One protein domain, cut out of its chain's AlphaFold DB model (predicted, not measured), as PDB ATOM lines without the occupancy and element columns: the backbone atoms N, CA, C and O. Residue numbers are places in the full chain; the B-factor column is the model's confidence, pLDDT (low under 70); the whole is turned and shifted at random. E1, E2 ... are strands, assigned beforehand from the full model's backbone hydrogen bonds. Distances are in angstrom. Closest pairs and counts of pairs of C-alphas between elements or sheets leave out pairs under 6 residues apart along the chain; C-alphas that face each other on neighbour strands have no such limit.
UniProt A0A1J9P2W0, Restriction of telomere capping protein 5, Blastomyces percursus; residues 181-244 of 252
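Overview. This is residues 181 to 244 of the 252 residues of the protein "Restriction of telomere capping protein 5" of Blastomyces percursus (UniProt A0A1J9P2W0). With little regular structure, this is one twisted sheet of five short strands side by side, the unnamed stretches 181 to 192 and 222 to 238 lying mostly beyond one end of the strands. Its order, E1 - E2 - E3 - E4 - E5, is a meander, each strand the antiparallel neighbour of the one before. The printed part has 64 residues, 18 in strands, no named helix: all strand, compact, radius of gyration of the C-alphas 11.3 A, spans 31 by 27 by 19 A.

Along the chain. E1, residues 193 to 196, begins at C-alpha (328.368, -1.001, 241.369) and is 10.2 A long. E2 is residues 199 to 202, 10.4 A; E3, 211 to 214, 10.5 A; E4, 219 to 221, 7.1 A; E5, 239 to 241, 7.2 A, ending at C-alpha (328.680, 13.319, 255.981).

Arrangement. Each successive pair is a hairpin. Within hydrogen-bond range are N 194 and O 201, 2.9 A; N 202 and O 211, 2.8 A; N 212 and O 221, 2.8 A; N 220 and O 240, 2.9 A. E1 and E5, the edge strands, are apart.

Size, cuts and confidence. The farthest C-alphas, Val 188 and Leu 243, are 31.8 A apart. The printed part has no cut; the link E4 to E5 is long. No printed residue is under 70 in pLDDT.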
ATOM      1  N   LYS A 181     339.169  15.761 238.871       89.31
ATOM      2  CA  LYS A 181     339.835  14.507 238.514       89.31
ATOM      3  C   LYS A 181     338.782  13.475 238.135       89.31
ATOM      4  O   LYS A 181     337.788  13.311 238.834       89.31
ATOM      5  N   ALA A 182     339.023  12.769 237.036       94.12
ATOM      6  CA  ALA A 182     338.204  11.644 236.606       94.12
ATOM      7  C   ALA A 182     339.013  10.352 236.698       94.12
ATOM      8  O   ALA A 182     340.185  10.325 236.318       94.12
ATOM      9  N   PHE A 183     338.354   9.285 237.142       96.38
ATOM     10  CA  PHE A 183     338.936   7.953 237.281       96.38
ATOM     11  C   PHE A 183     338.139   6.964 236.417       96.38
ATOM     12  O   PHE A 183     337.125   6.430 236.869       96.38
ATOM     13  N   PRO A 184     338.522   6.774 235.138       97.50
ATOM     14  CA  PRO A 184     337.878   5.804 234.258       97.50
ATOM     15  C   PRO A 184     338.043   4.370 234.763       97.50
ATOM     16  O   PRO A 184     338.923   4.074 235.570       97.50
ATOM     17  N   TYR A 185     337.229   3.456 234.230       98.25
ATOM     18  CA  TYR A 185     337.394   2.033 234.512       98.25
ATOM     19  C   TYR A 185     338.818   1.555 234.181       98.25
ATOM     20  O   TYR A 185     339.304   1.767 233.069       98.25
ATOM     21  N   SER A 186     339.473   0.899 235.141       97.75
ATOM     22  CA  SER A 186     340.869   0.466 235.031       97.75
ATOM     23  C   SER A 186     341.054  -0.858 234.280       97.75
ATOM     24  O   SER A 186     342.156  -1.143 233.813       97.75
ATOM     25  N   GLY A 187     340.012  -1.694 234.194       97.94
ATOM     26  CA  GLY A 187     340.109  -3.060 233.663       97.94
ATOM     27  C   GLY A 187     340.675  -4.099 234.641       97.94
ATOM     28  O   GLY A 187     340.840  -5.254 234.257       97.94
ATOM     29  N   VAL A 188     341.004  -3.721 235.883       98.19
ATOM     30  CA  VAL A 188     341.629  -4.636 236.860       98.19
ATOM     31  C   VAL A 188     340.623  -5.633 237.448       98.19
ATOM     32  O   VAL A 188     340.992  -6.765 237.762       98.19
ATOM     33  N   ASN A 189     339.365  -5.226 237.629       98.06
ATOM     34  CA  ASN A 189     338.272  -6.074 238.116       98.06
ATOM     35  C   ASN A 189     336.905  -5.445 237.813       98.06
ATOM     36  O   ASN A 189     336.801  -4.230 237.726       98.06
ATOM     37  N   ASP A 190     335.843  -6.247 237.773       97.94
ATOM     38  CA  ASP A 190     334.504  -5.787 237.370       97.94
ATOM     39  C   ASP A 190     333.588  -5.371 238.543       97.94
ATOM     40  O   ASP A 190     332.361  -5.381 238.415       97.94
ATOM     41  N   TYR A 191     334.138  -5.006 239.705       97.88
ATOM     42  CA  TYR A 191     333.355  -4.627 240.894       97.88
ATOM     43  C   TYR A 191     332.828  -3.183 240.813       97.88
ATOM     44  O   TYR A 191     333.162  -2.328 241.629       97.88
ATOM     45  N   MET A 192     332.019  -2.910 239.788       97.75
ATOM     46  CA  MET A 192     331.607  -1.563 239.379       97.75
ATOM     47  C   MET A 192     330.608  -0.903 240.323       97.75
ATOM     48  O   MET A 192     330.865   0.186 240.821       97.75
ATOM     49  N   ILE A 193     329.449  -1.525 240.530       97.94
ATOM     50  CA  ILE A 193     328.368  -1.001 241.369       97.94
ATOM     51  C   ILE A 193     327.802  -2.175 242.148       97.94
ATOM     52  O   ILE A 193     327.525  -3.228 241.569       97.94
ATOM     53  N   PHE A 194     327.612  -1.985 243.446       97.06
ATOM     54  CA  PHE A 194     326.944  -2.953 244.294       97.06
ATOM     55  C   PHE A 194     325.927  -2.238 245.172       97.06
ATOM     56  O   PHE A 194     326.238  -1.253 245.831       97.06
ATOM     57  N   CYS A 195     324.687  -2.704 245.128       97.06
ATOM     58  CA  CYS A 195     323.575  -2.085 245.825       97.06
ATOM     59  C   CYS A 195     322.821  -3.177 246.575       97.06
ATOM     60  O   CYS A 195     322.383  -4.162 245.974       97.06
ATOM     61  N   GLU A 196     322.690  -2.993 247.879       96.88
ATOM     62  CA  GLU A 196     321.885  -3.818 248.768       96.88
ATOM     63  C   GLU A 196     320.922  -2.914 249.539       96.88
ATOM     64  O   GLU A 196     321.038  -1.693 249.524       96.88
ATOM     65  N   THR A 197     319.970  -3.500 250.264       97.00
ATOM     66  CA  THR A 197     319.031  -2.724 251.091       97.00
ATOM     67  C   THR A 197     319.739  -1.811 252.096       97.00
ATOM     68  O   THR A 197     319.189  -0.774 252.434       97.00
ATOM     69  N   GLY A 198     320.934  -2.190 252.560       97.44
ATOM     70  CA  GLY A 198     321.681  -1.441 253.569       97.44
ATOM     71  C   GLY A 198     322.677  -0.412 253.029       97.44
ATOM     72  O   GLY A 198     323.249   0.311 253.839       97.44
ATOM     73  N   PHE A 199     322.965  -0.388 251.719       98.00
ATOM     74  CA  PHE A 199     323.964   0.529 251.156       98.00
ATOM     75  C   PHE A 199     323.997   0.555 249.623       98.00
ATOM     76  O   PHE A 199     323.617  -0.400 248.940       98.00
ATOM     77  N   LEU A 200     324.610   1.613 249.093       98.19
ATOM     78  CA  LEU A 200     325.058   1.720 247.707       98.19
ATOM     79  C   LEU A 200     326.580   1.880 247.669       98.19
ATOM     80  O   LEU A 200     327.132   2.733 248.357       98.19
ATOM     81  N   SER A 201     327.272   1.114 246.828       98.06
ATOM     82  CA  SER A 201     328.697   1.300 246.569       98.06
ATOM     83  C   SER A 201     329.036   1.342 245.086       98.06
ATOM     84  O   SER A 201     328.369   0.740 244.240       98.06
ATOM     85  N   VAL A 202     330.097   2.085 244.781       98.50
ATOM     86  CA  VAL A 202     330.645   2.284 243.442       98.50
ATOM     87  C   VAL A 202     332.156   2.091 243.511       98.50
ATOM     88  O   VAL A 202     332.862   2.811 244.220       98.50
ATOM     89  N   GLY A 203     332.651   1.109 242.761       98.50
ATOM     90  CA  GLY A 203     334.051   0.698 242.738       98.50
ATOM     91  C   GLY A 203     334.428  -0.098 243.977       98.50
ATOM     92  O   GLY A 203     334.171   0.320 245.105       98.50
ATOM     93  N   GLY A 204     335.070  -1.244 243.779       96.81
ATOM     94  CA  GLY A 204     335.440  -2.145 244.861       96.81
ATOM     95  C   GLY A 204     336.801  -2.802 244.662       96.81
ATOM     96  O   GLY A 204     337.580  -2.469 243.770       96.81
ATOM     97  N   GLY A 205     337.087  -3.778 245.516       96.06
ATOM     98  CA  GLY A 205     338.337  -4.536 245.498       96.06
ATOM     99  C   GLY A 205     339.275  -4.156 246.640       96.06
ATOM    100  O   GLY A 205     339.121  -3.127 247.290       96.06
ATOM    101  N   ASP A 206     340.200  -5.063 246.950       94.31
ATOM    102  CA  ASP A 206     341.143  -4.945 248.073       94.31
ATOM    103  C   ASP A 206     340.487  -4.665 249.441       94.31
ATOM    104  O   ASP A 206     341.119  -4.131 250.349       94.31
ATOM    105  N   GLY A 207     339.212  -5.039 249.602       94.94
ATOM    106  CA  GLY A 207     338.441  -4.860 250.836       94.94
ATOM    107  C   GLY A 207     337.870  -3.456 251.057       94.94
ATOM    108  O   GLY A 207     337.312  -3.208 252.123       94.94
ATOM    109  N   HIS A 208     337.986  -2.556 250.079       94.94
ATOM    110  CA  HIS A 208     337.532  -1.170 250.187       94.94
ATOM    111  C   HIS A 208     336.588  -0.796 249.038       94.94
ATOM    112  O   HIS A 208     336.510  -1.494 248.026       94.94
ATOM    113  N   TYR A 209     335.883   0.323 249.207       97.88
ATOM    114  CA  TYR A 209     335.014   0.911 248.191       97.88
ATOM    115  C   TYR A 209     335.578   2.250 247.716       97.88
ATOM    116  O   TYR A 209     336.079   3.029 248.531       97.88
ATOM    117  N   GLY A 210     335.462   2.526 246.416       97.88
ATOM    118  CA  GLY A 210     335.771   3.844 245.855       97.88
ATOM    119  C   GLY A 210     334.833   4.905 246.430       97.88
ATOM    120  O   GLY A 210     335.270   5.942 246.931       97.88
ATOM    121  N   LEU A 211     333.543   4.576 246.442       98.31
ATOM    122  CA  LEU A 211     332.471   5.306 247.100       98.31
ATOM    123  C   LEU A 211     331.505   4.299 247.729       98.31
ATOM    124  O   LEU A 211     331.136   3.309 247.101       98.31
ATOM    125  N   TRP A 212     331.081   4.559 248.955       98.31
ATOM    126  CA  TRP A 212     330.038   3.820 249.654       98.31
ATOM    127  C   TRP A 212     329.145   4.818 250.377       98.31
ATOM    128  O   TRP A 212     329.658   5.781 250.947       98.31
ATOM    129  N   LEU A 213     327.840   4.585 250.348       98.50
ATOM    130  CA  LEU A 213     326.817   5.358 251.039       98.50
ATOM    131  C   LEU A 213     325.930   4.392 251.821       98.50
ATOM    132  O   LEU A 213     325.620   3.310 251.314       98.50
ATOM    133  N   ASP A 214     325.525   4.783 253.024       98.00
ATOM    134  CA  ASP A 214     324.541   4.035 253.805       98.00
ATOM    135  C   ASP A 214     323.135   4.088 253.181       98.00
ATOM    136  O   ASP A 214     322.887   4.760 252.178       98.00
ATOM    137  N   ASP A 215     322.212   3.319 253.752       97.75
ATOM    138  CA  ASP A 215     320.816   3.217 253.319       97.75
ATOM    139  C   ASP A 215     320.002   4.496 253.536       97.75
ATOM    140  O   ASP A 215     319.033   4.733 252.811       97.75
ATOM    141  N   SER A 216     320.390   5.331 254.500       97.19
ATOM    142  CA  SER A 216     319.798   6.654 254.717       97.19
ATOM    143  C   SER A 216     320.411   7.754 253.845       97.19
ATOM    144  O   SER A 216     319.869   8.859 253.812       97.19
ATOM    145  N   PHE A 217     321.496   7.471 253.116       96.62
ATOM    146  CA  PHE A 217     322.286   8.455 252.368       96.62
ATOM    147  C   PHE A 217     322.756   9.644 253.220       96.62
ATOM    148  O   PHE A 217     322.838  10.768 252.729       96.62
ATOM    149  N   GLU A 218     323.074   9.403 254.488       97.00
ATOM    150  CA  GLU A 218     323.566  10.420 255.421       97.00
ATOM    151  C   GLU A 218     325.068  10.293 255.660       97.00
ATOM    152  O   GLU A 218     325.738  11.295 255.941       97.00
ATOM    153  N   LYS A 219     325.612   9.074 255.559       97.69
ATOM    154  CA  LYS A 219     327.028   8.783 255.799       97.69
ATOM    155  C   LYS A 219     327.658   8.133 254.587       97.69
ATOM    156  O   LYS A 219     327.086   7.261 253.935       97.69
ATOM    157  N   GLY A 220     328.900   8.521 254.333       97.62
ATOM    158  CA  GLY A 220     329.689   7.980 253.246       97.62
ATOM    159  C   GLY A 220     331.070   7.509 253.670       97.62
ATOM    160  O   GLY A 220     331.634   7.932 254.685       97.62
ATOM    161  N   VAL A 221     331.620   6.613 252.857       97.94
ATOM    162  CA  VAL A 221     333.013   6.171 252.917       97.94
ATOM    163  C   VAL A 221     333.630   6.296 251.530       97.94
ATOM    164  O   VAL A 221     333.009   5.933 250.533       97.94
ATOM    165  N   SER A 222     334.872   6.770 251.460       97.88
ATOM    166  CA  SER A 222     335.664   6.742 250.231       97.88
ATOM    167  C   SER A 222     337.093   6.293 250.509       97.88
ATOM    168  O   SER A 222     337.730   6.725 251.469       97.88
ATOM    169  N   ASN A 223     337.595   5.399 249.663       97.75
ATOM    170  CA  ASN A 223     338.968   4.918 249.687       97.75
ATOM    171  C   ASN A 223     339.511   4.761 248.268       97.75
ATOM    172  O   ASN A 223     338.791   4.878 247.276       97.75
ATOM    173  N   THR A 224     340.798   4.434 248.180       97.31
ATOM    174  CA  THR A 224     341.366   3.887 246.948       97.31
ATOM    175  C   THR A 224     340.668   2.588 246.561       97.31
ATOM    176  O   THR A 224     340.507   1.716 247.421       97.31
ATOM    177  N   CYS A 225     340.346   2.400 245.281       97.81
ATOM    178  CA  CYS A 225     339.918   1.095 244.780       97.81
ATOM    179  C   CYS A 225     340.605   0.715 243.456       97.81
ATOM    180  O   CYS A 225     340.855   1.578 242.608       97.81
ATOM    181  N   PRO A 226     340.886  -0.580 243.232       98.19
ATOM    182  CA  PRO A 226     341.476  -1.052 241.983       98.19
ATOM    183  C   PRO A 226     340.539  -0.942 240.773       98.19
ATOM    184  O   PRO A 226     341.044  -0.818 239.661       98.19
ATOM    185  N   THR A 227     339.206  -0.956 240.943       98.44
ATOM    186  CA  THR A 227     338.248  -0.841 239.818       98.44
ATOM    187  C   THR A 227     338.459   0.440 239.009       98.44
ATOM    188  O   THR A 227     338.401   0.407 237.783       98.44
ATOM    189  N   PHE A 228     338.754   1.561 239.670       98.31
ATOM    190  CA  PHE A 228     338.950   2.860 239.012       98.31
ATOM    191  C   PHE A 228     340.366   3.421 239.174       98.31
ATOM    192  O   PHE A 228     340.724   4.389 238.510       98.31
ATOM    193  N   GLY A 229     341.183   2.833 240.053       97.31
ATOM    194  CA  GLY A 229     342.492   3.387 240.396       97.31
ATOM    195  C   GLY A 229     342.385   4.777 241.028       97.31
ATOM    196  O   GLY A 229     343.270   5.606 240.824       97.31
ATOM    197  N   ASN A 230     341.285   5.054 241.737       97.00
ATOM    198  CA  ASN A 230     341.065   6.341 242.383       97.00
ATOM    199  C   ASN A 230     341.859   6.466 243.683       97.00
ATOM    200  O   ASN A 230     342.218   5.479 244.322       97.00
ATOM    201  N   GLU A 231     342.082   7.708 244.085       95.31
ATOM    202  CA  GLU A 231     342.435   8.091 245.452       95.31
ATOM    203  C   GLU A 231     341.153   8.337 246.275       95.31
ATOM    204  O   GLU A 231     340.068   8.384 245.685       95.31
ATOM    205  N   PRO A 232     341.221   8.469 247.614       94.94
ATOM    206  CA  PRO A 232     340.059   8.882 248.396       94.94
ATOM    207  C   PRO A 232     339.463  10.175 247.831       94.94
ATOM    208  O   PRO A 232     340.187  11.117 247.526       94.94
ATOM    209  N   LEU A 233     338.143  10.196 247.662       94.38
ATOM    210  CA  LEU A 233     337.435  11.259 246.943       94.38
ATOM    211  C   LEU A 233     337.117  12.480 247.822       94.38
ATOM    212  O   LEU A 233     336.577  13.461 247.319       94.38
ATOM    213  N   SER A 234     337.424  12.411 249.119       89.44
ATOM    214  CA  SER A 234     337.246  13.497 250.082       89.44
ATOM    215  C   SER A 234     338.572  13.842 250.751       89.44
ATOM    216  O   SER A 234     339.299  12.956 251.208       89.44
ATOM    217  N   ASP A 235     338.841  15.142 250.872       84.88
ATOM    218  CA  ASP A 235     339.981  15.670 251.621       84.88
ATOM    219  C   ASP A 235     339.769  15.579 253.146       84.88
ATOM    220  O   ASP A 235     340.735  15.612 253.910       84.88
ATOM    221  N   GLU A 236     338.521  15.420 253.605       83.19
ATOM    222  CA  GLU A 236     338.178  15.268 255.031       83.19
ATOM    223  C   GLU A 236     338.546  13.882 255.589       83.19
ATOM    224  O   GLU A 236     338.522  13.650 256.801       83.19
ATOM    225  N   GLY A 237     338.940  12.962 254.708       86.44
ATOM    226  CA  GLY A 237     339.381  11.619 255.040       86.44
ATOM    227  C   GLY A 237     338.463  10.543 254.471       86.44
ATOM    228  O   GLY A 237     337.732  10.739 253.505       86.44
ATOM    229  N   THR A 238     338.530   9.353 255.068       94.31
ATOM    230  CA  THR A 238     337.853   8.166 254.524       94.31
ATOM    231  C   THR A 238     336.364   8.109 254.831       94.31
ATOM    232  O   THR A 238     335.675   7.287 254.239       94.31
ATOM    233  N   LYS A 239     335.863   8.940 255.749       96.75
ATOM    234  CA  LYS A 239     334.451   9.027 256.129       96.75
ATOM    235  C   LYS A 239     333.986  10.463 255.987       96.75
ATOM    236  O   LYS A 239     334.740  11.365 256.335       96.75
ATOM    237  N   PHE A 240     332.760  10.649 255.528       96.19
ATOM    238  CA  PHE A 240     332.174  11.969 255.338       96.19
ATOM    239  C   PHE A 240     330.667  11.936 255.586       96.19
ATOM    240  O   PHE A 240     330.034  10.878 255.512       96.19
ATOM    241  N   ASP A 241     330.117  13.109 255.873       96.50
ATOM    242  CA  ASP A 241     328.680  13.319 255.981       96.50
ATOM    243  C   ASP A 241     328.130  13.792 254.635       96.50
ATOM    244  O   ASP A 241     328.757  14.572 253.915       96.50
ATOM    245  N   VAL A 242     326.949  13.301 254.284       96.06
ATOM    246  CA  VAL A 242     326.276  13.637 253.035       96.06
ATOM    247  C   VAL A 242     325.290  14.767 253.301       96.06
ATOM    248  O   VAL A 242     324.413  14.658 254.152       96.06
ATOM    249  N   LEU A 243     325.424  15.863 252.553       94.44
ATOM    250  CA  LEU A 243     324.489  16.993 252.631       94.44
ATOM    251  C   LEU A 243     323.283  16.823 251.697       94.44
ATOM    252  O   LEU A 243     322.215  17.374 251.947       94.44
ATOM    253  N   GLY A 244     323.460  16.073 250.612       93.75
ATOM    254  CA  GLY A 244     322.424  15.774 249.636       93.75
ATOM    255  C   GLY A 244     322.948  14.852 248.541       93.75
ATOM    256  O   GLY A 244     324.141  14.854 248.234       93.75
TER     257      GLY A 244